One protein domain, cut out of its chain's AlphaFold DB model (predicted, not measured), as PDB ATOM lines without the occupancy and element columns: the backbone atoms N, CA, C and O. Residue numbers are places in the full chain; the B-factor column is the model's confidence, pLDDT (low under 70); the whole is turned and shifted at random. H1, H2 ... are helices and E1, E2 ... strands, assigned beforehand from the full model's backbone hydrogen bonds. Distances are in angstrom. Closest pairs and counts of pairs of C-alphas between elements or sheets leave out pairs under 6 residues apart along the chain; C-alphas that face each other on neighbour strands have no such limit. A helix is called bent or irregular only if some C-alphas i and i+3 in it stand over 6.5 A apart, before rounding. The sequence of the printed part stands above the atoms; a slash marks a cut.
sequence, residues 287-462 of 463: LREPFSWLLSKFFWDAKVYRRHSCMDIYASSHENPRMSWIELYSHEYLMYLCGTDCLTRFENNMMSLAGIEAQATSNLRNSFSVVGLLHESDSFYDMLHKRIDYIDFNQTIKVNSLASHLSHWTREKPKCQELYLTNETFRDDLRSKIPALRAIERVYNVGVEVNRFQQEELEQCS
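AT A GLANCE: This is residues 287 to 462 of the 463 residues of the protein "Hypothetical protein" of Pseudo-nitzschia delicatissima (UniProt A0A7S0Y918). One long helix, H9, is the spine: H5 runs side by side with its first half and H3 packs slantwise near its start, a three-helix bundle, while E1 and H6 pack on its later part. H8 makes a corner with the start of H9, and H7 a further corner with H8, apart from H9; H1 packs on H7 and H3, and H2 is the helix whose centre lies farthest from the mean of the C-alphas; the link from H6 arches back to H7, its residues 395 to 404 sticking out. The 176 printed residues hold five helices, one strand, then four helices: mostly helix. The whole is compact, radius of gyration of the C-alphas 18.1 A, spanning 52 by 43 by 28 A.

HOW THE PARTS SIT: Start at H1, residues 290 to 301: its residues 291 to 295 alone touch H7, residues 413 to 422, opposite ways at a shallow tilt of 30 degrees, closest C-alphas Phe 291 and Tyr 420, 6.3 A. H2, residues 310 to 316, only just touches H7, with 3 pairs of C-alphas within 8 A, closest Cys 310 and Cys 416, 5.3 A. H3, residues 325 to 338, touches H1, closest C-alphas Ile 326 and Leu 294, 7.0 A. H4, residues 340 to 347, is close to H3 but not clearly touching, closest C-alphas Leu 343 and Met 335, 5.9 A. H5, residues 353 to 366, touches H3 the same way at a steep tilt of 41 degrees, closest C-alphas Ala 360 and Cys 338, 4.1 A. H9, residues 435 to 460, is the hub, touching H1, H3, H5, H6, residues 374 to 387, and, only at the corner, H8, residues 424 to 433. H5 and H9 run the same way at a shallow tilt of 8 degrees, closest C-alphas Thr 361 and Val 443, 5.6 A. E1, residues 370 to 373, pairs with no named strand; its Val 371 and Asn 451 of H9 are the closest C-alphas, 5.3 A. H6 is irregular, C-alphas 375 and 378 being 8.7 A apart, with 8 of 10 O i to N i+4 pairs within hydrogen-bond range; in the other helices every such pair is.

IN THESE COORDINATES: Find C-alpha 290 at (48.200, -37.372, 44.481), where H1 begins. H3 spans 19.7 A and H5 19.8 A from first to last C-alpha. H9 runs 38.3 A, from C-alpha 435 at (43.759, -27.385, 37.497) to C-alpha 460 at (39.926, -39.009, 73.783).

THE WHOLE: The C-alphas farthest apart, of Glu 319 and Ser 462, are 52.9 A apart. The printed part has no cut; H6 to H7 is the long link. Look for pLDDT under 70 at residues 302 to 307, 321 to 322, 390 to 409 and 462.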
ATOM      1  N   LEU A 287      42.851 -42.562  51.412       96.00
ATOM      2  CA  LEU A 287      43.436 -41.592  50.502       96.00
ATOM      3  C   LEU A 287      44.901 -41.911  50.233       96.00
ATOM      4  O   LEU A 287      45.632 -42.397  51.099       96.00
ATOM      5  N   ARG A 288      45.365 -41.574  49.034       94.56
ATOM      6  CA  ARG A 288      46.770 -41.685  48.646       94.56
ATOM      7  C   ARG A 288      47.253 -40.328  48.159       94.56
ATOM      8  O   ARG A 288      46.504 -39.617  47.504       94.56
ATOM      9  N   GLU A 289      48.505 -40.006  48.470       95.31
ATOM     10  CA  GLU A 289      49.153 -38.789  47.983       95.31
ATOM     11  C   GLU A 289      49.011 -38.697  46.439       95.31
ATOM     12  O   GLU A 289      49.293 -39.693  45.758       95.31
ATOM     13  N   PRO A 290      48.532 -37.559  45.894       95.38
ATOM     14  CA  PRO A 290      48.200 -37.372  44.481       95.38
ATOM     15  C   PRO A 290      49.213 -37.889  43.459       95.38
ATOM     16  O   PRO A 290      48.844 -38.680  42.590       95.38
ATOM     17  N   PHE A 291      50.486 -37.498  43.545       93.25
ATOM     18  CA  PHE A 291      51.504 -37.892  42.569       93.25
ATOM     19  C   PHE A 291      51.822 -39.387  42.664       93.25
ATOM     20  O   PHE A 291      51.924 -40.071  41.643       93.25
ATOM     21  N   SER A 292      51.902 -39.933  43.878       90.69
ATOM     22  CA  SER A 292      52.031 -41.368  44.134       90.69
ATOM     23  C   SER A 292      50.843 -42.159  43.579       90.69
ATOM     24  O   SER A 292      51.035 -43.257  43.046       90.69
ATOM     25  N   TRP A 293      49.620 -41.629  43.671       92.00
ATOM     26  CA  TRP A 293      48.426 -42.247  43.093       92.00
ATOM     27  C   TRP A 293      48.422 -42.184  41.565       92.00
ATOM     28  O   TRP A 293      48.270 -43.228  40.934       92.00
ATOM     29  N   LEU A 294      48.683 -41.015  40.974       90.44
ATOM     30  CA  LEU A 294      48.766 -40.820  39.523       90.44
ATOM     31  C   LEU A 294      49.826 -41.723  38.891       90.44
ATOM     32  O   LEU A 294      49.548 -42.409  37.911       90.44
ATOM     33  N   LEU A 295      51.013 -41.811  39.498       87.38
ATOM     34  CA  LEU A 295      52.073 -42.717  39.058       87.38
ATOM     35  C   LEU A 295      51.625 -44.188  39.113       87.38
ATOM     36  O   LEU A 295      51.935 -44.986  38.227       87.38
ATOM     37  N   SER A 296      50.868 -44.554  40.149       85.31
ATOM     38  CA  SER A 296      50.308 -45.897  40.293       85.31
ATOM     39  C   SER A 296      49.213 -46.195  39.271       85.31
ATOM     40  O   SER A 296      49.138 -47.335  38.820       85.31
ATOM     41  N   LYS A 297      48.381 -45.207  38.923       86.62
ATOM     42  CA  LYS A 297      47.335 -45.299  37.897       86.62
ATOM     43  C   LYS A 297      47.939 -45.418  36.504       86.62
ATOM     44  O   LYS A 297      47.633 -46.387  35.820       86.62
ATOM     45  N   PHE A 298      48.901 -44.557  36.161       85.00
ATOM     46  CA  PHE A 298      49.670 -44.657  34.920       85.00
ATOM     47  C   PHE A 298      50.201 -46.079  34.716       85.00
ATOM     48  O   PHE A 298      49.912 -46.708  33.705       85.00
ATOM     49  N   PHE A 299      50.907 -46.641  35.707       79.12
ATOM     50  CA  PHE A 299      51.433 -48.006  35.603       79.12
ATOM     51  C   PHE A 299      50.389 -49.118  35.737       79.12
ATOM     52  O   PHE A 299      50.678 -50.253  35.359       79.12
ATOM     53  N   TRP A 300      49.208 -48.840  36.283       79.75
ATOM     54  CA  TRP A 300      48.106 -49.795  36.321       79.75
ATOM     55  C   TRP A 300      47.481 -49.939  34.935       79.75
ATOM     56  O   TRP A 300      47.445 -51.047  34.400       79.75
ATOM     57  N   ASP A 301      47.098 -48.829  34.312       74.62
ATOM     58  CA  ASP A 301      46.462 -48.828  32.995       74.62
ATOM     59  C   ASP A 301      47.480 -49.132  31.877       74.62
ATOM     60  O   ASP A 301      47.190 -49.889  30.948       74.62
ATOM     61  N   ALA A 302      48.747 -48.734  32.039       63.91
ATOM     62  CA  ALA A 302      49.855 -49.183  31.193       63.91
ATOM     63  C   ALA A 302      50.119 -50.704  31.242       63.91
ATOM     64  O   ALA A 302      50.819 -51.219  30.371       63.91
ATOM     65  N   LYS A 303      49.568 -51.483  32.192       54.59
ATOM     66  CA  LYS A 303      49.646 -52.962  32.097       54.59
ATOM     67  C   LYS A 303      48.813 -53.515  30.938       54.59
ATOM     68  O   LYS A 303      49.122 -54.610  30.465       54.59
ATOM     69  N   VAL A 304      47.814 -52.769  30.455       54.47
ATOM     70  CA  VAL A 304      47.096 -53.069  29.204       54.47
ATOM     71  C   VAL A 304      48.037 -52.888  28.000       54.47
ATOM     72  O   VAL A 304      48.024 -53.700  27.075       54.47
ATOM     73  N   TYR A 305      48.929 -51.894  28.055       53.16
ATOM     74  CA  TYR A 305      49.853 -51.505  26.984       53.16
ATOM     75  C   TYR A 305      51.318 -51.762  27.374       53.16
ATOM     76  O   TYR A 305      52.059 -50.876  27.796       53.16
ATOM     77  N   ARG A 306      51.767 -53.017  27.248       56.72
ATOM     78  CA  ARG A 306      53.136 -53.420  27.625       56.72
ATOM     79  C   ARG A 306      54.203 -52.504  26.987       56.72
ATOM     80  O   ARG A 306      54.328 -52.529  25.765       56.72
ATOM     81  N   ARG A 307      55.043 -51.876  27.840       68.06
ATOM     82  CA  ARG A 307      56.360 -51.206  27.595       68.06
ATOM     83  C   ARG A 307      56.479 -49.696  27.911       68.06
ATOM     84  O   ARG A 307      57.480 -49.111  27.518       68.06
ATOM     85  N   HIS A 308      55.578 -49.080  28.674       76.00
ATOM     86  CA  HIS A 308      55.812 -47.696  29.124       76.00
ATOM     87  C   HIS A 308      56.978 -47.565  30.134       76.00
ATOM     88  O   HIS A 308      57.119 -48.363  31.066       76.00
ATOM     89  N   SER A 309      57.794 -46.532  29.936       84.31
ATOM     90  CA  SER A 309      58.928 -46.067  30.743       84.31
ATOM     91  C   SER A 309      58.592 -44.761  31.476       84.31
ATOM     92  O   SER A 309      57.550 -44.156  31.229       84.31
ATOM     93  N   CYS A 310      59.486 -44.270  32.342       81.69
ATOM     94  CA  CYS A 310      59.263 -42.985  33.024       81.69
ATOM     95  C   CYS A 310      59.268 -41.778  32.069       81.69
ATOM     96  O   CYS A 310      58.605 -40.779  32.338       81.69
ATOM     97  N   MET A 311      59.978 -41.876  30.939       82.12
ATOM     98  CA  MET A 311      60.019 -40.812  29.928       82.12
ATOM     99  C   MET A 311      58.698 -40.708  29.157       82.12
ATOM    100  O   MET A 311      58.283 -39.604  28.811       82.12
ATOM    101  N   ASP A 312      57.996 -41.829  28.962       83.44
ATOM    102  CA  ASP A 312      56.671 -41.832  28.329       83.44
ATOM    103  C   ASP A 312      55.634 -41.110  29.200       83.44
ATOM    104  O   ASP A 312      54.706 -40.497  28.677       83.44
ATOM    105  N   ILE A 313      55.816 -41.107  30.527       80.31
ATOM    106  CA  ILE A 313      54.987 -40.309  31.438       80.31
ATOM    107  C   ILE A 313      55.199 -38.815  31.174       80.31
ATOM    108  O   ILE A 313      54.234 -38.066  31.030       80.31
ATOM    109  N   TYR A 314      56.456 -38.373  31.060       80.44
ATOM    110  CA  TYR A 314      56.774 -36.971  30.772       80.44
ATOM    111  C   TYR A 314      56.194 -36.527  29.420       80.44
ATOM    112  O   TYR A 314      55.563 -35.471  29.348       80.44
ATOM    113  N   ALA A 315      56.361 -37.346  28.374       83.88
ATOM    114  CA  ALA A 315      55.838 -37.075  27.034       83.88
ATOM    115  C   ALA A 315      54.299 -37.022  27.015       83.88
ATOM    116  O   ALA A 315      53.725 -35.988  26.675       83.88
ATOM    117  N   SER A 316      53.622 -38.070  27.495       81.94
ATOM    118  CA  SER A 316      52.149 -38.142  27.533       81.94
ATOM    119  C   SER A 316      51.495 -37.069  28.413       81.94
ATOM    120  O   SER A 316      50.351 -36.683  28.175       81.94
ATOM    121  N   SER A 317      52.214 -36.534  29.406       80.06
ATOM    122  CA  SER A 317      51.757 -35.379  30.200       80.06
ATOM    123  C   SER A 317      51.744 -34.062  29.407       80.06
ATOM    124  O   SER A 317      51.064 -33.122  29.810       80.06
ATOM    125  N   HIS A 318      52.471 -33.992  28.287       78.25
ATOM    126  CA  HIS A 318      52.627 -32.806  27.438       78.25
ATOM    127  C   HIS A 318      51.931 -32.910  26.068       78.25
ATOM    128  O   HIS A 318      51.701 -31.884  25.430       78.25
ATOM    129  N   GLU A 319      51.588 -34.115  25.604       77.56
ATOM    130  CA  GLU A 319      51.111 -34.363  24.232       77.56
ATOM    131  C   GLU A 319      49.715 -33.803  23.903       77.56
ATOM    132  O   GLU A 319      49.416 -33.590  22.727       77.56
ATOM    133  N   ASN A 320      48.857 -33.523  24.893       73.56
ATOM    134  CA  ASN A 320      47.546 -32.913  24.645       73.56
ATOM    135  C   ASN A 320      47.124 -31.929  25.758       73.56
ATOM    136  O   ASN A 320      46.744 -32.369  26.844       73.56
ATOM    137  N   PRO A 321      47.103 -30.606  25.495       60.44
ATOM    138  CA  PRO A 321      46.711 -29.606  26.487       60.44
ATOM    139  C   PRO A 321      45.194 -29.514  26.729       60.44
ATOM    140  O   PRO A 321      44.785 -28.803  27.639       60.44
ATOM    141  N   ARG A 322      44.340 -30.178  25.929       62.09
ATOM    142  CA  ARG A 322      42.875 -30.128  26.123       62.09
ATOM    143  C   ARG A 322      42.352 -31.148  27.129       62.09
ATOM    144  O   ARG A 322      41.316 -30.897  27.732       62.09
ATOM    145  N   MET A 323      43.032 -32.284  27.278       74.94
ATOM    146  CA  MET A 323      42.727 -33.305  28.285       74.94
ATOM    147  C   MET A 323      43.932 -34.244  28.400       74.94
ATOM    148  O   MET A 323      44.043 -35.222  27.659       74.94
ATOM    149  N   SER A 324      44.876 -33.916  29.282       88.06
ATOM    150  CA  SER A 324      45.987 -34.821  29.590       88.06
ATOM    151  C   SER A 324      45.476 -36.009  30.413       88.06
ATOM    152  O   SER A 324      44.453 -35.911  31.095       88.06
ATOM    153  N   TRP A 325      46.200 -37.132  30.396       89.88
ATOM    154  CA  TRP A 325      45.854 -38.284  31.238       89.88
ATOM    155  C   TRP A 325      45.821 -37.895  32.730       89.88
ATOM    156  O   TRP A 325      44.955 -38.353  33.467       89.88
ATOM    157  N   ILE A 326      46.702 -36.981  33.160       91.94
ATOM    158  CA  ILE A 326      46.716 -36.444  34.526       91.94
ATOM    159  C   ILE A 326      45.428 -35.680  34.841       91.94
ATOM    160  O   ILE A 326      44.855 -35.920  35.900       91.94
ATOM    161  N   GLU A 327      44.965 -34.783  33.963       92.94
ATOM    162  CA  GLU A 327      43.717 -34.032  34.181       92.94
ATOM    163  C   GLU A 327      42.529 -35.000  34.304       92.94
ATOM    164  O   GLU A 327      41.754 -34.897  35.255       92.94
ATOM    165  N   LEU A 328      42.449 -36.005  33.419       91.75
ATOM    166  CA  LEU A 328      41.410 -37.040  33.438       91.75
ATOM    167  C   LEU A 328      41.384 -37.823  34.760       91.75
ATOM    168  O   LEU A 328      40.349 -37.872  35.423       91.75
ATOM    169  N   TYR A 329      42.511 -38.406  35.182       94.06
ATOM    170  CA  TYR A 329      42.546 -39.183  36.425       94.06
ATOM    171  C   TYR A 329      42.451 -38.305  37.681       94.06
ATOM    172  O   TYR A 329      41.934 -38.760  38.700       94.06
ATOM    173  N   SER A 330      42.892 -37.045  37.632       95.50
ATOM    174  CA  SER A 330      42.685 -36.104  38.743       95.50
ATOM    175  C   SER A 330      41.199 -35.771  38.902       95.50
ATOM    176  O   SER A 330      40.687 -35.790  40.019       95.50
ATOM    177  N   HIS A 331      40.478 -35.566  37.793       94.44
ATOM    178  CA  HIS A 331      39.018 -35.487  37.804       94.44
ATOM    179  C   HIS A 331      38.379 -36.771  38.352       94.44
ATOM    180  O   HIS A 331      37.522 -36.682  39.227       94.44
ATOM    181  N   GLU A 332      38.818 -37.954  37.909       93.25
ATOM    182  CA  GLU A 332      38.322 -39.249  38.405       93.25
ATOM    183  C   GLU A 332      38.465 -39.364  39.939       93.25
ATOM    184  O   GLU A 332      37.503 -39.702  40.627       93.25
ATOM    185  N   TYR A 333      39.625 -38.989  40.497       95.00
ATOM    186  CA  TYR A 333      39.871 -38.962  41.948       95.00
ATOM    187  C   TYR A 333      38.895 -38.034  42.685       95.00
ATOM    188  O   TYR A 333      38.328 -38.417  43.713       95.00
ATOM    189  N   LEU A 334      38.675 -36.818  42.171       95.94
ATOM    190  CA  LEU A 334      37.716 -35.876  42.755       95.94
ATOM    191  C   LEU A 334      36.292 -36.430  42.709       95.94
ATOM    192  O   LEU A 334      35.591 -36.377  43.716       95.94
ATOM    193  N   MET A 335      35.877 -37.011  41.580       93.31
ATOM    194  CA  MET A 335      34.547 -37.606  41.427       93.31
ATOM    195  C   MET A 335      34.323 -38.784  42.371       93.31
ATOM    196  O   MET A 335      33.225 -38.927  42.907       93.31
ATOM    197  N   TYR A 336      35.354 -39.587  42.653       90.69
ATOM    198  CA  TYR A 336      35.259 -40.649  43.653       90.69
ATOM    199  C   TYR A 336      34.911 -40.127  45.056       90.69
ATOM    200  O   TYR A 336      34.088 -40.742  45.740       90.69
ATOM    201  N   LEU A 337      35.485 -38.989  45.466       93.25
ATOM    202  CA  LEU A 337      35.211 -38.347  46.760       93.25
ATOM    203  C   LEU A 337      33.940 -37.491  46.776       93.25
ATOM    204  O   LEU A 337      33.305 -37.358  47.823       93.25
ATOM    205  N   CYS A 338      33.590 -36.887  45.645       92.12
ATOM    206  CA  CYS A 338      32.454 -35.982  45.514       92.12
ATOM    207  C   CYS A 338      31.129 -36.741  45.348       92.12
ATOM    208  O   CYS A 338      30.140 -36.416  46.008       92.12
ATOM    209  N   GLY A 339      31.134 -37.781  44.509       86.56
ATOM    210  CA  GLY A 339      30.006 -38.674  44.276       86.56
ATOM    211  C   GLY A 339      29.479 -38.697  42.843       86.56
ATOM    212  O   GLY A 339      29.847 -37.895  41.984       86.56
ATOM    213  N   THR A 340      28.556 -39.631  42.608       81.56
ATOM    214  CA  THR A 340      27.818 -39.814  41.343       81.56
ATOM    215  C   THR A 340      27.009 -38.575  40.945       81.56
ATOM    216  O   THR A 340      26.890 -38.269  39.759       81.56
ATOM    217  N   ASP A 341      26.496 -37.830  41.929       80.00
ATOM    218  CA  ASP A 341      25.792 -36.558  41.727       80.00
ATOM    219  C   ASP A 341      26.728 -35.492  41.129       80.00
ATOM    220  O   ASP A 341      26.402 -34.897  40.104       80.00
ATOM    221  N   CYS A 342      27.942 -35.335  41.667       87.06
ATOM    222  CA  CYS A 342      28.927 -34.396  41.129       87.06
ATOM    223  C   CYS A 342      29.339 -34.729  39.693       87.06
ATOM    224  O   CYS A 342      29.437 -33.826  38.864       87.06
ATOM    225  N   LEU A 343      29.546 -36.018  39.390       85.12
ATOM    226  CA  LEU A 343      29.841 -36.477  38.030       85.12
ATOM    227  C   LEU A 343      28.704 -36.092  37.080       85.12
ATOM    228  O   LEU A 343      28.935 -35.413  36.083       85.12
ATOM    229  N   THR A 344      27.472 -36.442  37.453       80.44
ATOM    230  CA  THR A 344      26.265 -36.134  36.679       80.44
ATOM    231  C   THR A 344      26.123 -34.628  36.440       80.44
ATOM    232  O   THR A 344      25.862 -34.198  35.319       80.44
ATOM    233  N   ARG A 345      26.337 -33.796  37.465       83.69
ATOM    234  CA  ARG A 345      26.267 -32.332  37.337       83.69
ATOM    235  C   ARG A 345      27.372 -31.770  36.454       83.69
ATOM    236  O   ARG A 345      27.105 -30.867  35.668       83.69
ATOM    237  N   PHE A 346      28.593 -32.278  36.573       88.69
ATOM    238  CA  PHE A 346      29.740 -31.814  35.796       88.69
ATOM    239  C   PHE A 346      29.605 -32.146  34.308       88.69
ATOM    240  O   PHE A 346      29.758 -31.254  33.478       88.69
ATOM    241  N   GLU A 347      29.219 -33.382  33.967       86.00
ATOM    242  CA  GLU A 347      28.929 -33.795  32.583       86.00
ATOM    243  C   GLU A 347      27.843 -32.926  31.927       86.00
ATOM    244  O   GLU A 347      27.849 -32.706  30.717       86.00
ATOM    245  N   ASN A 348      26.939 -32.380  32.742       82.50
ATOM    246  CA  ASN A 348      25.864 -31.492  32.321       82.50
ATOM    247  C   ASN A 348      26.166 -29.990  32.484       82.50
ATOM    248  O   ASN A 348      25.277 -29.162  32.293       82.50
ATOM    249  N   ASN A 349      27.408 -29.611  32.805       87.31
ATOM    250  CA  ASN A 349      27.841 -28.224  33.041       87.31
ATOM    251  C   ASN A 349      27.086 -27.494  34.180       87.31
ATOM    252  O   ASN A 349      27.095 -26.266  34.248       87.31
ATOM    253  N   MET A 350      26.454 -28.235  35.096       83.88
ATOM    254  CA  MET A 350      25.756 -27.715  36.282       83.88
ATOM    255  C   MET A 350      26.666 -27.576  37.516       83.88
ATOM    256  O   MET A 350      26.257 -26.997  38.516       83.88
ATOM    257  N   MET A 351      27.893 -28.103  37.469       89.75
ATOM    258  CA  MET A 351      28.891 -27.976  38.535       89.75
ATOM    259  C   MET A 351      30.275 -27.731  37.927       89.75
ATOM    260  O   MET A 351      30.644 -28.357  36.937       89.75
ATOM    261  N   SER A 352      31.043 -26.813  38.516       94.94
ATOM    262  CA  SER A 352      32.421 -26.513  38.110       94.94
ATOM    263  C   SER A 352      33.435 -27.381  38.866       94.94
ATOM    264  O   SER A 352      33.108 -27.962  39.899       94.94
ATOM    265  N   LEU A 353      34.698 -27.398  38.419       95.25
ATOM    266  CA  LEU A 353      35.801 -28.029  39.162       95.25
ATOM    267  C   LEU A 353      35.896 -27.537  40.619       95.25
ATOM    268  O   LEU A 353      36.099 -28.343  41.522       95.25
ATOM    269  N   ALA A 354      35.686 -26.238  40.858       96.06
ATOM    270  CA  ALA A 354      35.680 -25.672  42.206       96.06
ATOM    271  C   ALA A 354      34.484 -26.166  43.046       96.06
ATOM    272  O   ALA A 354      34.641 -26.411  44.239       96.06
ATOM    273  N   GLY A 355      33.315 -26.373  42.426       93.06
ATOM    274  CA  GLY A 355      32.155 -26.982  43.087       93.06
ATOM    275  C   GLY A 355      32.406 -28.443  43.473       93.06
ATOM    276  O   GLY A 355      32.121 -28.835  44.602       93.06
ATOM    277  N   ILE A 356      33.028 -29.226  42.579       95.06
ATOM    278  CA  ILE A 356      33.440 -30.611  42.865       95.06
ATOM    279  C   ILE A 356      34.437 -30.636  44.033       95.06
ATOM    280  O   ILE A 356      34.302 -31.438  44.953       95.06
ATOM    281  N   GLU A 357      35.433 -29.750  44.020       96.31
ATOM    282  CA  GLU A 357      36.436 -29.632  45.078       96.31
ATOM    283  C   GLU A 357      35.815 -29.278  46.438       96.31
ATOM    284  O   GLU A 357      36.139 -29.909  47.448       96.31
ATOM    285  N   ALA A 358      34.906 -28.298  46.467       93.19
ATOM    286  CA  ALA A 358      34.202 -27.878  47.674       93.19
ATOM    287  C   ALA A 358      33.316 -29.002  48.233       93.19
ATOM    288  O   ALA A 358      33.357 -29.288  49.431       93.19
ATOM    289  N   GLN A 359      32.575 -29.695  47.366       90.75
ATOM    290  CA  GLN A 359      31.714 -30.811  47.751       90.75
ATOM    291  C   GLN A 359      32.527 -32.041  48.201       90.75
ATOM    292  O   GLN A 359      32.184 -32.650  49.210       90.75
ATOM    293  N   ALA A 360      33.651 -32.369  47.554       94.81
ATOM    294  CA  ALA A 360      34.567 -33.429  47.999       94.81
ATOM    295  C   ALA A 360      35.229 -33.104  49.354       94.81
ATOM    296  O   ALA A 360      35.291 -33.953  50.243       94.81
ATOM    297  N   THR A 361      35.671 -31.857  49.539       95.50
ATOM    298  CA  THR A 361      36.198 -31.314  50.805       95.50
ATOM    299  C   THR A 361      35.170 -31.424  51.931       95.50
ATOM    300  O   THR A 361      35.472 -31.876  53.036       95.50
ATOM    301  N   SER A 362      33.932 -31.028  51.641       91.44
ATOM    302  CA  SER A 362      32.818 -31.082  52.579       91.44
ATOM    303  C   SER A 362      32.406 -32.530  52.883       91.44
ATOM    304  O   SER A 362      32.111 -32.845  54.036       91.44
ATOM    305  N   ASN A 363      32.466 -33.435  51.900       89.62
ATOM    306  CA  ASN A 363      32.237 -34.863  52.110       89.62
ATOM    307  C   ASN A 363      33.281 -35.463  53.048       89.62
ATOM    308  O   ASN A 363      32.907 -36.167  53.981       89.62
ATOM    309  N   LEU A 364      34.571 -35.179  52.836       93.25
ATOM    310  CA  LEU A 364      35.645 -35.665  53.709       93.25
ATOM    311  C   LEU A 364      35.422 -35.264  55.169       93.25
ATOM    312  O   LEU A 364      35.558 -36.111  56.043       93.25
ATOM    313  N   ARG A 365      35.038 -34.008  55.426       93.12
ATOM    314  CA  ARG A 365      34.808 -33.503  56.789       93.12
ATOM    315  C   ARG A 365      33.532 -34.033  57.450       93.12
ATOM    316  O   ARG A 365      33.543 -34.248  58.654       93.12
ATOM    317  N   ASN A 366      32.445 -34.206  56.693       85.88
ATOM    318  CA  ASN A 366      31.109 -34.423  57.269       85.88
ATOM    319  C   ASN A 366      30.490 -35.792  56.939       85.88
ATOM    320  O   ASN A 366      29.734 -36.331  57.739       85.88
ATOM    321  N   SER A 367      30.781 -36.351  55.762       87.19
ATOM    322  CA  SER A 367      30.093 -37.528  55.203       87.19
ATOM    323  C   SER A 367      30.856 -38.844  55.387       87.19
ATOM    324  O   SER A 367      30.247 -39.906  55.231       87.19
ATOM    325  N   PHE A 368      32.168 -38.794  55.660       88.44
ATOM    326  CA  PHE A 368      33.029 -39.962  55.879       88.44
ATOM    327  C   PHE A 368      33.307 -40.188  57.371       88.44
ATOM    328  O   PHE A 368      33.965 -39.389  58.030       88.44
ATOM    329  N   SER A 369      32.869 -41.337  57.885       89.81
ATOM    330  CA  SER A 369      33.063 -41.748  59.280       89.81
ATOM    331  C   SER A 369      34.506 -42.151  59.597       89.81
ATOM    332  O   SER A 369      34.910 -42.096  60.753       89.81
ATOM    333  N   VAL A 370      35.272 -42.590  58.589       92.50
ATOM    334  CA  VAL A 370      36.721 -42.839  58.691       92.50
ATOM    335  C   VAL A 370      37.411 -42.412  57.395       92.50
ATOM    336  O   VAL A 370      37.081 -42.914  56.316       92.50
ATOM    337  N   VAL A 371      38.410 -41.537  57.508       95.81
ATOM    338  CA  VAL A 371      39.316 -41.135  56.426       95.81
ATOM    339  C   VAL A 371      40.730 -41.597  56.776       95.81
ATOM    340  O   VAL A 371      41.385 -41.045  57.654       95.81
ATOM    341  N   GLY A 372      41.211 -42.638  56.099       95.69
ATOM    342  CA  GLY A 372      42.569 -43.164  56.240       95.69
ATOM    343  C   GLY A 372      43.558 -42.584  55.238       95.69
ATOM    344  O   GLY A 372      43.176 -42.105  54.170       95.69
ATOM    345  N   LEU A 373      44.848 -42.732  55.537       96.38
ATOM    346  CA  LEU A 373      45.950 -42.461  54.615       96.38
ATOM    347  C   LEU A 373      46.649 -43.784  54.277       96.38
ATOM    348  O   LEU A 373      46.991 -44.552  55.168       96.38
ATOM    349  N   LEU A 374      46.899 -44.059  52.994       92.44
ATOM    350  CA  LEU A 374      47.479 -45.335  52.541       92.44
ATOM    351  C   LEU A 374      48.873 -45.619  53.132       92.44
ATOM    352  O   LEU A 374      49.262 -46.777  53.251       92.44
ATOM    353  N   HIS A 375      49.633 -44.577  53.479       91.25
ATOM    354  CA  HIS A 375      50.948 -44.715  54.114       91.25
ATOM    355  C   HIS A 375      50.874 -44.894  55.644       91.25
ATOM    356  O   HIS A 375      51.906 -45.093  56.274       91.25
ATOM    357  N   GLU A 376      49.668 -44.863  56.217       94.69
ATOM    358  CA  GLU A 376      49.368 -45.034  57.645       94.69
ATOM    359  C   GLU A 376      48.250 -46.077  57.821       94.69
ATOM    360  O   GLU A 376      47.277 -45.873  58.550       94.69
ATOM    361  N   SER A 377      48.366 -47.197  57.096       89.69
ATOM    362  CA  SER A 377      47.350 -48.256  57.061       89.69
ATOM    363  C   SER A 377      46.949 -48.750  58.445       89.69
ATOM    364  O   SER A 377      45.777 -49.024  58.674       89.69
ATOM    365  N   ASP A 378      47.910 -48.838  59.359       88.94
ATOM    366  CA  ASP A 378      47.715 -49.412  60.688       88.94
ATOM    367  C   ASP A 378      46.795 -48.508  61.524       88.94
ATOM    368  O   ASP A 378      45.775 -48.969  62.025       88.94
ATOM    369  N   SER A 379      47.052 -47.193  61.517       92.56
ATOM    370  CA  SER A 379      46.164 -46.186  62.118       92.56
ATOM    371  C   SER A 379      44.763 -46.197  61.488       92.56
ATOM    372  O   SER A 379      43.757 -46.118  62.192       92.56
ATOM    373  N   PHE A 380      44.653 -46.375  60.166       92.19
ATOM    374  CA  PHE A 380      43.346 -46.533  59.522       92.19
ATOM    375  C   PHE A 380      42.581 -47.771  60.019       92.19
ATOM    376  O   PHE A 380      41.380 -47.670  60.277       92.19
ATOM    377  N   TYR A 381      43.247 -48.917  60.183       88.31
ATOM    378  CA  TYR A 381      42.615 -50.120  60.732       88.31
ATOM    379  C   TYR A 381      42.242 -49.955  62.212       88.31
ATOM    380  O   TYR A 381      41.152 -50.378  62.596       88.31
ATOM    381  N   ASP A 382      43.060 -49.268  63.012       88.62
ATOM    382  CA  ASP A 382      42.729 -48.931  64.401       88.62
ATOM    383  C   ASP A 382      41.484 -48.029  64.482       88.62
ATOM    384  O   ASP A 382      40.580 -48.280  65.282       88.62
ATOM    385  N   MET A 383      41.377 -47.013  63.615       91.31
ATOM    386  CA  MET A 383      40.181 -46.164  63.533       91.31
ATOM    387  C   MET A 383      38.933 -46.940  63.099       91.31
ATOM    388  O   MET A 383      37.851 -46.711  63.641       91.31
ATOM    389  N   LEU A 384      39.063 -47.864  62.138       88.69
ATOM    390  CA  LEU A 384      37.965 -48.749  61.743       88.69
ATOM    391  C   LEU A 384      37.529 -49.653  62.899       88.69
ATOM    392  O   LEU A 384      36.331 -49.789  63.132       88.69
ATOM    393  N   HIS A 385      38.475 -50.237  63.636       85.50
ATOM    394  CA  HIS A 385      38.169 -51.111  64.764       85.50
ATOM    395  C   HIS A 385      37.461 -50.353  65.897       85.50
ATOM    396  O   HIS A 385      36.463 -50.846  66.409       85.50
ATOM    397  N   LYS A 386      37.907 -49.128  66.219       86.81
ATOM    398  CA  LYS A 386      37.295 -48.267  67.250       86.81
ATOM    399  C   LYS A 386      35.930 -47.668  66.878       86.81
ATOM    400  O   LYS A 386      35.214 -47.233  67.772       86.81
ATOM    401  N   ARG A 387      35.592 -47.547  65.586       86.44
ATOM    402  CA  ARG A 387      34.291 -47.000  65.132       86.44
ATOM    403  C   ARG A 387      33.304 -48.061  64.656       86.44
ATOM    404  O   ARG A 387      32.164 -47.719  64.338       86.44
ATOM    405  N   ILE A 388      33.735 -49.314  64.515       83.62
ATOM    406  CA  ILE A 388      32.933 -50.390  63.925       83.62
ATOM    407  C   ILE A 388      33.134 -51.697  64.712       83.62
ATOM    408  O   ILE A 388      33.535 -52.719  64.158       83.62
ATOM    409  N   ASP A 389      32.804 -51.666  66.006       72.75
ATOM    410  CA  ASP A 389      32.980 -52.747  66.998       72.75
ATOM    411  C   ASP A 389      32.515 -54.146  66.556       72.75
ATOM    412  O   ASP A 389      33.018 -55.160  67.038       72.75
ATOM    413  N   TYR A 390      31.523 -54.229  65.664       68.31
ATOM    414  CA  TYR A 390      30.980 -55.498  65.175       68.31
ATOM    415  C   TYR A 390      31.770 -56.104  63.999       68.31
ATOM    416  O   TYR A 390      31.465 -57.227  63.591       68.31
ATOM    417  N   ILE A 391      32.772 -55.403  63.452       64.25
ATOM    418  CA  ILE A 391      33.754 -55.980  62.529       64.25
ATOM    419  C   ILE A 391      35.020 -56.315  63.318       64.25
ATOM    420  O   ILE A 391      35.847 -55.455  63.625       64.25
ATOM    421  N   ASP A 392      35.207 -57.602  63.597       66.75
ATOM    422  CA  ASP A 392      36.466 -58.097  64.140       66.75
ATOM    423  C   ASP A 392      37.541 -58.130  63.041       66.75
ATOM    424  O   ASP A 392      37.729 -59.134  62.347       66.75
ATOM    425  N   PHE A 393      38.268 -57.023  62.881       66.88
ATOM    426  CA  PHE A 393      39.369 -56.937  61.921       66.88
ATOM    427  C   PHE A 393      40.556 -57.865  62.264       66.88
ATOM    428  O   PHE A 393      41.400 -58.117  61.404       66.88
ATOM    429  N   ASN A 394      40.594 -58.484  63.452       65.56
ATOM    430  CA  ASN A 394      41.556 -59.555  63.745       65.56
ATOM    431  C   ASN A 394      41.217 -60.854  62.985       65.56
ATOM    432  O   ASN A 394      42.099 -61.684  62.751       65.56
ATOM    433  N   GLN A 395      39.953 -61.026  62.571       60.94
ATOM    434  CA  GLN A 395      39.497 -62.117  61.704       60.94
ATOM    435  C   GLN A 395      39.581 -61.789  60.213       60.94
ATOM    436  O   GLN A 395      39.583 -62.724  59.403       60.94
ATOM    437  N   THR A 396      39.709 -60.515  59.811       54.81
ATOM    438  CA  THR A 396      40.187 -60.224  58.454       54.81
ATOM    439  C   THR A 396      41.614 -60.720  58.337       54.81
ATOM    440  O   THR A 396      42.562 -60.048  58.729       54.81
ATOM    441  N   ILE A 397      41.705 -61.944  57.805       49.94
ATOM    442  CA  ILE A 397      42.762 -62.501  56.968       49.94
ATOM    443  C   ILE A 397      43.963 -61.566  56.958       49.94
ATOM    444  O   ILE A 397      43.894 -60.523  56.308       49.94
ATOM    445  N   LYS A 398      45.077 -61.968  57.592       54.06
ATOM    446  CA  LYS A 398      46.394 -61.421  57.239       54.06
ATOM    447  C   LYS A 398      46.467 -61.492  55.725       54.06
ATOM    448  O   LYS A 398      46.619 -62.589  55.183       54.06
ATOM    449  N   VAL A 399      46.256 -60.359  55.054       53.56
ATOM    450  CA  VAL A 399      46.228 -60.303  53.600       53.56
ATOM    451  C   VAL A 399      47.678 -60.505  53.223       53.56
ATOM    452  O   VAL A 399      48.443 -59.545  53.190       53.56
ATOM    453  N   ASN A 400      48.061 -61.777  53.064       49.84
ATOM    454  CA  ASN A 400      49.379 -62.231  52.651       49.84
ATOM    455  C   ASN A 400      49.612 -61.544  51.322       49.84
ATOM    456  O   ASN A 400      49.061 -62.001  50.321       49.84
ATOM    457  N   SER A 401      50.270 -60.384  51.367       49.16
ATOM    458  CA  SER A 401      49.971 -59.272  50.468       49.16
ATOM    459  C   SER A 401      50.223 -59.726  49.048       49.16
ATOM    460  O   SER A 401      51.371 -59.850  48.623       49.16
ATOM    461  N   LEU A 402      49.134 -60.105  48.364       48.38
ATOM    462  CA  LEU A 402      49.249 -60.969  47.202       48.38
ATOM    463  C   LEU A 402      50.035 -60.181  46.165       48.38
ATOM    464  O   LEU A 402      49.590 -59.144  45.664       48.38
ATOM    465  N   ALA A 403      51.257 -60.654  45.911       54.12
ATOM    466  CA  ALA A 403      52.272 -59.886  45.201       54.12
ATOM    467  C   ALA A 403      51.877 -59.592  43.742       54.12
ATOM    468  O   ALA A 403      52.564 -58.838  43.066       54.12
ATOM    469  N   SER A 404      50.741 -60.127  43.281       52.69
ATOM    470  CA  SER A 404      50.038 -59.764  42.050       52.69
ATOM    471  C   SER A 404      49.747 -58.264  41.908       52.69
ATOM    472  O   SER A 404      49.779 -57.747  40.788       52.69
ATOM    473  N   HIS A 405      49.464 -57.550  43.006       52.75
ATOM    474  CA  HIS A 405      49.172 -56.106  42.960       52.75
ATOM    475  C   HIS A 405      50.396 -55.230  43.223       52.75
ATOM    476  O   HIS A 405      50.466 -54.112  42.705       52.75
ATOM    477  N   LEU A 406      51.397 -55.747  43.941       57.88
ATOM    478  CA  LEU A 406      52.707 -55.112  44.015       57.88
ATOM    479  C   LEU A 406      53.339 -55.141  42.622       57.88
ATOM    480  O   LEU A 406      53.647 -56.197  42.078       57.88
ATOM    481  N   SER A 407      53.543 -53.968  42.022       58.44
ATOM    482  CA  SER A 407      54.358 -53.883  40.811       58.44
ATOM    483  C   SER A 407      55.739 -54.468  41.111       58.44
ATOM    484  O   SER A 407      56.442 -53.991  42.006       58.44
ATOM    485  N   HIS A 408      56.124 -55.525  40.384       63.38
ATOM    486  CA  HIS A 408      57.483 -56.053  40.463       63.38
ATOM    487  C   HIS A 408      58.469 -54.898  40.266       63.38
ATOM    488  O   HIS A 408      58.257 -54.048  39.400       63.38
ATOM    489  N   TRP A 409      59.532 -54.860  41.070       62.25
ATOM    490  CA  TRP A 409      60.533 -53.799  41.006       62.25
ATOM    491  C   TRP A 409      61.190 -53.767  39.620       62.25
ATOM    492  O   TRP A 409      62.071 -54.568  39.310       62.25
ATOM    493  N   THR A 410      60.752 -52.836  38.773       74.38
ATOM    494  CA  THR A 410      61.372 -52.560  37.477       74.38
ATOM    495  C   THR A 410      62.547 -51.601  37.657       74.38
ATOM    496  O   THR A 410      62.580 -50.801  38.594       74.38
ATOM    497  N   ARG A 411      63.498 -51.622  36.713       80.75
ATOM    498  CA  ARG A 411      64.611 -50.652  36.661       80.75
ATOM    499  C   ARG A 411      64.148 -49.197  36.486       80.75
ATOM    500  O   ARG A 411      64.921 -48.284  36.744       80.75
ATOM    501  N   GLU A 412      62.904 -48.993  36.061       79.31
ATOM    502  CA  GLU A 412      62.301 -47.675  35.867       79.31
ATOM    503  C   GLU A 412      61.766 -47.072  37.173       79.31
ATOM    504  O   GLU A 412      61.824 -45.858  37.343       79.31
ATOM    505  N   LYS A 413      61.315 -47.891  38.137       77.50
ATOM    506  CA  LYS A 413      60.678 -47.394  39.369       77.50
ATOM    507  C   LYS A 413      61.485 -46.291  40.091       77.50
ATOM    508  O   LYS A 413      60.863 -45.278  40.408       77.50
ATOM    509  N   PRO A 414      62.816 -46.395  40.303       83.81
ATOM    510  CA  PRO A 414      63.583 -45.331  40.955       83.81
ATOM    511  C   PRO A 414      63.577 -44.010  40.174       83.81
ATOM    512  O   PRO A 414      63.358 -42.966  40.777       83.81
ATOM    513  N   LYS A 415      63.717 -44.050  38.840       86.81
ATOM    514  CA  LYS A 415      63.673 -42.851  37.978       86.81
ATOM    515  C   LYS A 415      62.317 -42.153  38.051       86.81
ATOM    516  O   LYS A 415      62.229 -40.934  38.080       86.81
ATOM    517  N   CYS A 416      61.245 -42.942  38.082       82.69
ATOM    518  CA  CYS A 416      59.890 -42.429  38.221       82.69
ATOM    519  C   CYS A 416      59.665 -41.806  39.600       82.69
ATOM    520  O   CYS A 416      59.030 -40.762  39.692       82.69
ATOM    521  N   GLN A 417      60.191 -42.421  40.665       83.56
ATOM    522  CA  GLN A 417      60.149 -41.843  42.010       83.56
ATOM    523  C   GLN A 417      60.949 -40.537  42.078       83.56
ATOM    524  O   GLN A 417      60.445 -39.563  42.617       83.56
ATOM    525  N   GLU A 418      62.136 -40.474  41.479       87.44
ATOM    526  CA  GLU A 418      62.934 -39.247  41.379       87.44
ATOM    527  C   GLU A 418      62.175 -38.138  40.625       87.44
ATOM    528  O   GLU A 418      62.019 -37.028  41.138       87.44
ATOM    529  N   LEU A 419      61.603 -38.452  39.457       84.88
ATOM    530  CA  LEU A 419      60.843 -37.496  38.646       84.88
ATOM    531  C   LEU A 419      59.559 -36.998  39.335       84.88
ATOM    532  O   LEU A 419      59.281 -35.807  39.288       84.88
ATOM    533  N   TYR A 420      58.773 -37.876  39.966       82.81
ATOM    534  CA  TYR A 420      57.462 -37.510  40.532       82.81
ATOM    535  C   TYR A 420      57.499 -37.095  42.009       82.81
ATOM    536  O   TYR A 420      56.663 -36.305  42.451       82.81
ATOM    537  N   LEU A 421      58.433 -37.631  42.798       81.56
ATOM    538  CA  LEU A 421      58.490 -37.420  44.250       81.56
ATOM    539  C   LEU A 421      59.624 -36.475  44.674       81.56
ATOM    540  O   LEU A 421      59.527 -35.891  45.754       81.56
ATOM    541  N   THR A 422      60.664 -36.293  43.853       89.00
ATOM    542  CA  THR A 422      61.847 -35.478  44.202       89.00
ATOM    543  C   THR A 422      62.001 -34.220  43.339       89.00
ATOM    544  O   THR A 422      62.436 -33.192  43.854       89.00
ATOM    545  N   ASN A 423      61.632 -34.252  42.056       93.31
ATOM    546  CA  ASN A 423      61.765 -33.100  41.158       93.31
ATOM    547  C   ASN A 423      60.609 -32.091  41.333       93.31
ATOM    548  O   ASN A 423      59.574 -32.187  40.673       93.31
ATOM    549  N   GLU A 424      60.803 -31.102  42.211       94.38
ATOM    550  CA  GLU A 424      59.804 -30.053  42.465       94.38
ATOM    551  C   GLU A 424      59.468 -29.237  41.212       94.38
ATOM    552  O   GLU A 424      58.297 -29.012  40.936       94.38
ATOM    553  N   THR A 425      60.464 -28.874  40.394       94.88
ATOM    554  CA  THR A 425      60.255 -28.090  39.163       94.88
ATOM    555  C   THR A 425      59.270 -28.768  38.212       94.88
ATOM    556  O   THR A 425      58.441 -28.102  37.598       94.88
ATOM    557  N   PHE A 426      59.334 -30.098  38.099       90.38
ATOM    558  CA  PHE A 426      58.386 -30.865  37.296       90.38
ATOM    559  C   PHE A 426      56.981 -30.887  37.920       90.38
ATOM    560  O   PHE A 426      55.994 -30.727  37.202       90.38
ATOM    561  N   ARG A 427      56.869 -31.023  39.250       92.38
ATOM    562  CA  ARG A 427      55.572 -30.925  39.939       92.38
ATOM    563  C   ARG A 427      54.937 -29.550  39.777       92.38
ATOM    564  O   ARG A 427      53.753 -29.477  39.467       92.38
ATOM    565  N   ASP A 428      55.703 -28.480  39.955       94.62
ATOM    566  CA  ASP A 428      55.222 -27.103  39.834       94.62
ATOM    567  C   ASP A 428      54.797 -26.761  38.405       94.62
ATOM    568  O   ASP A 428      53.760 -26.124  38.205       94.62
ATOM    569  N   ASP A 429      55.526 -27.255  37.403       92.50
ATOM    570  CA  ASP A 429      55.121 -27.161  36.003       92.50
ATOM    571  C   ASP A 429      53.765 -27.854  35.758       92.50
ATOM    572  O   ASP A 429      52.845 -27.221  35.232       92.50
ATOM    573  N   LEU A 430      53.582 -29.096  36.234       91.38
ATOM    574  CA  LEU A 430      52.294 -29.794  36.134       91.38
ATOM    575  C   LEU A 430      51.178 -29.059  36.889       91.38
ATOM    576  O   LEU A 430      50.112 -28.827  36.322       91.38
ATOM    577  N   ARG A 431      51.417 -28.631  38.136       93.88
ATOM    578  CA  ARG A 431      50.467 -27.835  38.932       93.88
ATOM    579  C   ARG A 431      50.032 -26.576  38.187       93.88
ATOM    580  O   ARG A 431      48.852 -26.236  38.198       93.88
ATOM    581  N   SER A 432      50.964 -25.876  37.541       93.81
ATOM    582  CA  SER A 432      50.667 -24.634  36.820       93.81
ATOM    583  C   SER A 432      49.739 -24.842  35.614       93.81
ATOM    584  O   SER A 432      48.953 -23.953  35.292       93.81
ATOM    585  N   LYS A 433      49.798 -26.026  34.986       92.44
ATOM    586  CA  LYS A 433      49.067 -26.379  33.758       92.44
ATOM    587  C   LYS A 433      47.761 -27.143  33.994       92.44
ATOM    588  O   LYS A 433      46.914 -27.140  33.107       92.44
ATOM    589  N   ILE A 434      47.620 -27.827  35.132       93.75
ATOM    590  CA  ILE A 434      46.611 -28.879  35.351       93.75
ATOM    591  C   ILE A 434      45.751 -28.521  36.580       93.75
ATOM    592  O   ILE A 434      46.136 -28.810  37.720       93.75
ATOM    593  N   PRO A 435      44.596 -27.848  36.394       95.12
ATOM    594  CA  PRO A 435      43.759 -27.385  37.497       95.12
ATOM    595  C   PRO A 435      43.242 -28.514  38.394       95.12
ATOM    596  O   PRO A 435      43.232 -28.344  39.618       95.12
ATOM    597  N   ALA A 436      42.862 -29.667  37.826       95.62
ATOM    598  CA  ALA A 436      42.334 -30.781  38.613       95.62
ATOM    599  C   ALA A 436      43.408 -31.413  39.516       95.62
ATOM    600  O   ALA A 436      43.103 -31.791  40.647       95.62
ATOM    601  N   LEU A 437      44.677 -31.437  39.081       95.94
ATOM    602  CA  LEU A 437      45.815 -31.866  39.907       95.94
ATOM    603  C   LEU A 437      45.950 -30.988  41.162       95.94
ATOM    604  O   LEU A 437      46.031 -31.487  42.283       95.94
ATOM    605  N   ARG A 438      45.894 -29.661  40.997       96.56
ATOM    606  CA  ARG A 438      45.945 -28.738  42.142       96.56
ATOM    607  C   ARG A 438      44.738 -28.884  43.073       96.56
ATOM    608  O   ARG A 438      44.866 -28.602  44.264       96.56
ATOM    609  N   ALA A 439      43.570 -29.255  42.547       97.44
ATOM    610  CA  ALA A 439      42.381 -29.518  43.352       97.44
ATOM    611  C   ALA A 439      42.531 -30.816  44.172       97.44
ATOM    612  O   ALA A 439      42.279 -30.782  45.376       97.44
ATOM    613  N   ILE A 440      43.036 -31.921  43.596       97.62
ATOM    614  CA  ILE A 440      43.280 -33.154  44.375       97.62
ATOM    615  C   ILE A 440      44.345 -32.971  45.457       97.62
ATOM    616  O   ILE A 440      44.201 -33.561  46.521       97.62
ATOM    617  N   GLU A 441      45.363 -32.126  45.260       97.44
ATOM    618  CA  GLU A 441      46.314 -31.781  46.330       97.44
ATOM    619  C   GLU A 441      45.632 -31.073  47.510       97.44
ATOM    620  O   GLU A 441      45.877 -31.422  48.665       97.44
ATOM    621  N   ARG A 442      44.729 -30.116  47.247       98.12
ATOM    622  CA  ARG A 442      43.985 -29.423  48.315       98.12
ATOM    623  C   ARG A 442      43.011 -30.358  49.032       98.12
ATOM    624  O   ARG A 442      43.005 -30.388  50.260       98.12
ATOM    625  N   VAL A 443      42.264 -31.175  48.289       97.62
ATOM    626  CA  VAL A 443      41.349 -32.184  48.853       97.62
ATOM    627  C   VAL A 443      42.113 -33.259  49.636       97.62
ATOM    628  O   VAL A 443      41.661 -33.675  50.699       97.62
ATOM    629  N   TYR A 444      43.298 -33.674  49.176       97.94
ATOM    630  CA  TYR A 444      44.158 -34.597  49.917       97.94
ATOM    631  C   TYR A 444      44.616 -34.000  51.251       97.94
ATOM    632  O   TYR A 444      44.535 -34.678  52.271       97.94
ATOM    633  N   ASN A 445      45.016 -32.725  51.273       98.19
ATOM    634  CA  ASN A 445      45.414 -32.041  52.507       98.19
ATOM    635  C   ASN A 445      44.251 -31.911  53.509       98.19
ATOM    636  O   ASN A 445      44.464 -32.130  54.699       98.19
ATOM    637  N   VAL A 446      43.019 -31.660  53.045       97.81
ATOM    638  CA  VAL A 446      41.806 -31.763  53.889       97.81
ATOM    639  C   VAL A 446      41.623 -33.192  54.406       97.81
ATOM    640  O   VAL A 446      41.270 -33.404  55.560       97.81
ATOM    641  N   GLY A 447      41.893 -34.195  53.575       97.25
ATOM    642  CA  GLY A 447      41.877 -35.594  53.987       97.25
ATOM    643  C   GLY A 447      42.884 -35.927  55.091       97.25
ATOM    644  O   GLY A 447      42.557 -36.688  55.996       97.25
ATOM    645  N   VAL A 448      44.079 -35.328  55.052       98.00
ATOM    646  CA  VAL A 448      45.087 -35.424  56.121       98.00
ATOM    647  C   VAL A 448      44.611 -34.706  57.391       98.00
ATOM    648  O   VAL A 448      44.714 -35.275  58.472       98.00
ATOM    649  N   GLU A 449      44.043 -33.502  57.277       98.12
ATOM    650  CA  GLU A 449      43.436 -32.755  58.396       98.12
ATOM    651  C   GLU A 449      42.355 -33.588  59.110       98.12
ATOM    652  O   GLU A 449      42.439 -33.806  60.319       98.12
ATOM    653  N   VAL A 450      41.389 -34.126  58.356       96.19
ATOM    654  CA  VAL A 450      40.316 -34.983  58.888       96.19
ATOM    655  C   VAL A 450      40.879 -36.258  59.512       96.19
ATOM    656  O   VAL A 450      40.454 -36.646  60.596       96.19
ATOM    657  N   ASN A 451      41.856 -36.897  58.866       97.25
ATOM    658  CA  ASN A 451      42.508 -38.094  59.388       97.25
ATOM    659  C   ASN A 451      43.200 -37.848  60.745       97.25
ATOM    660  O   ASN A 451      43.150 -38.722  61.611       97.25
ATOM    661  N   ARG A 452      43.830 -36.683  60.953       97.81
ATOM    662  CA  ARG A 452      44.424 -36.312  62.252       97.81
ATOM    663  C   ARG A 452      43.358 -36.041  63.302       97.81
ATOM    664  O   ARG A 452      43.405 -36.643  64.369       97.81
ATOM    665  N   PHE A 453      42.356 -35.232  62.964       96.81
ATOM    666  CA  PHE A 453      41.232 -34.943  63.853       96.81
ATOM    667  C   PHE A 453      40.527 -36.226  64.329       96.81
ATOM    668  O   PHE A 453      40.294 -36.404  65.522       96.81
ATOM    669  N   GLN A 454      40.251 -37.165  63.416       94.62
ATOM    670  CA  GLN A 454      39.599 -38.438  63.745       94.62
ATOM    671  C   GLN A 454      40.463 -39.351  64.629       94.62
ATOM    672  O   GLN A 454      39.896 -40.122  65.403       94.62
ATOM    673  N   GLN A 455      41.797 -39.276  64.546       95.06
ATOM    674  CA  GLN A 455      42.697 -39.979  65.471       95.06
ATOM    675  C   GLN A 455      42.645 -39.351  66.869       95.06
ATOM    676  O   GLN A 455      42.390 -40.061  67.840       95.06
ATOM    677  N   GLU A 456      42.795 -38.027  66.966       95.62
ATOM    678  CA  GLU A 456      42.756 -37.278  68.231       95.62
ATOM    679  C   GLU A 456      41.412 -37.435  68.968       95.62
ATOM    680  O   GLU A 456      41.381 -37.580  70.192       95.62
ATOM    681  N   GLU A 457      40.294 -37.448  68.237       94.00
ATOM    682  CA  GLU A 457      38.953 -37.751  68.756       94.00
ATOM    683  C   GLU A 457      38.907 -39.156  69.383       94.00
ATOM    684  O   GLU A 457      38.508 -39.332  70.535       94.00
ATOM    685  N   LEU A 458      39.382 -40.170  68.653       90.56
ATOM    686  CA  LEU A 458      39.341 -41.568  69.086       90.56
ATOM    687  C   LEU A 458      40.334 -41.903  70.206       90.56
ATOM    688  O   LEU A 458      40.153 -42.902  70.910       90.56
ATOM    689  N   GLU A 459      41.387 -41.113  70.391       91.88
ATOM    690  CA  GLU A 459      42.241 -41.173  71.581       91.88
ATOM    691  C   GLU A 459      41.503 -40.652  72.822       91.88
ATOM    692  O   GLU A 459      41.571 -41.273  73.885       91.88
ATOM    693  N   GLN A 460      40.721 -39.575  72.687       91.06
ATOM    694  CA  GLN A 460      39.926 -39.009  73.783       91.06
ATOM    695  C   GLN A 460      38.777 -39.931  74.219       91.06
ATOM    696  O   GLN A 460      38.505 -40.029  75.417       91.06
ATOM    697  N   CYS A 461      38.159 -40.659  73.284       82.75
ATOM    698  CA  CYS A 461      37.111 -41.648  73.569       82.75
ATOM    699  C   CYS A 461      37.604 -42.926  74.280       82.75
ATOM    700  O   CYS A 461      36.785 -43.730  74.712       82.75
ATOM    701  N   SER A 462      38.918 -43.154  74.398       64.50
ATOM    702  CA  SER A 462      39.489 -44.418  74.901       64.50
ATOM    703  C   SER A 462      39.557 -44.495  76.445       64.50
ATOM    704  O   SER A 462      40.608 -44.847  76.990       64.50
TER     705      SER A 462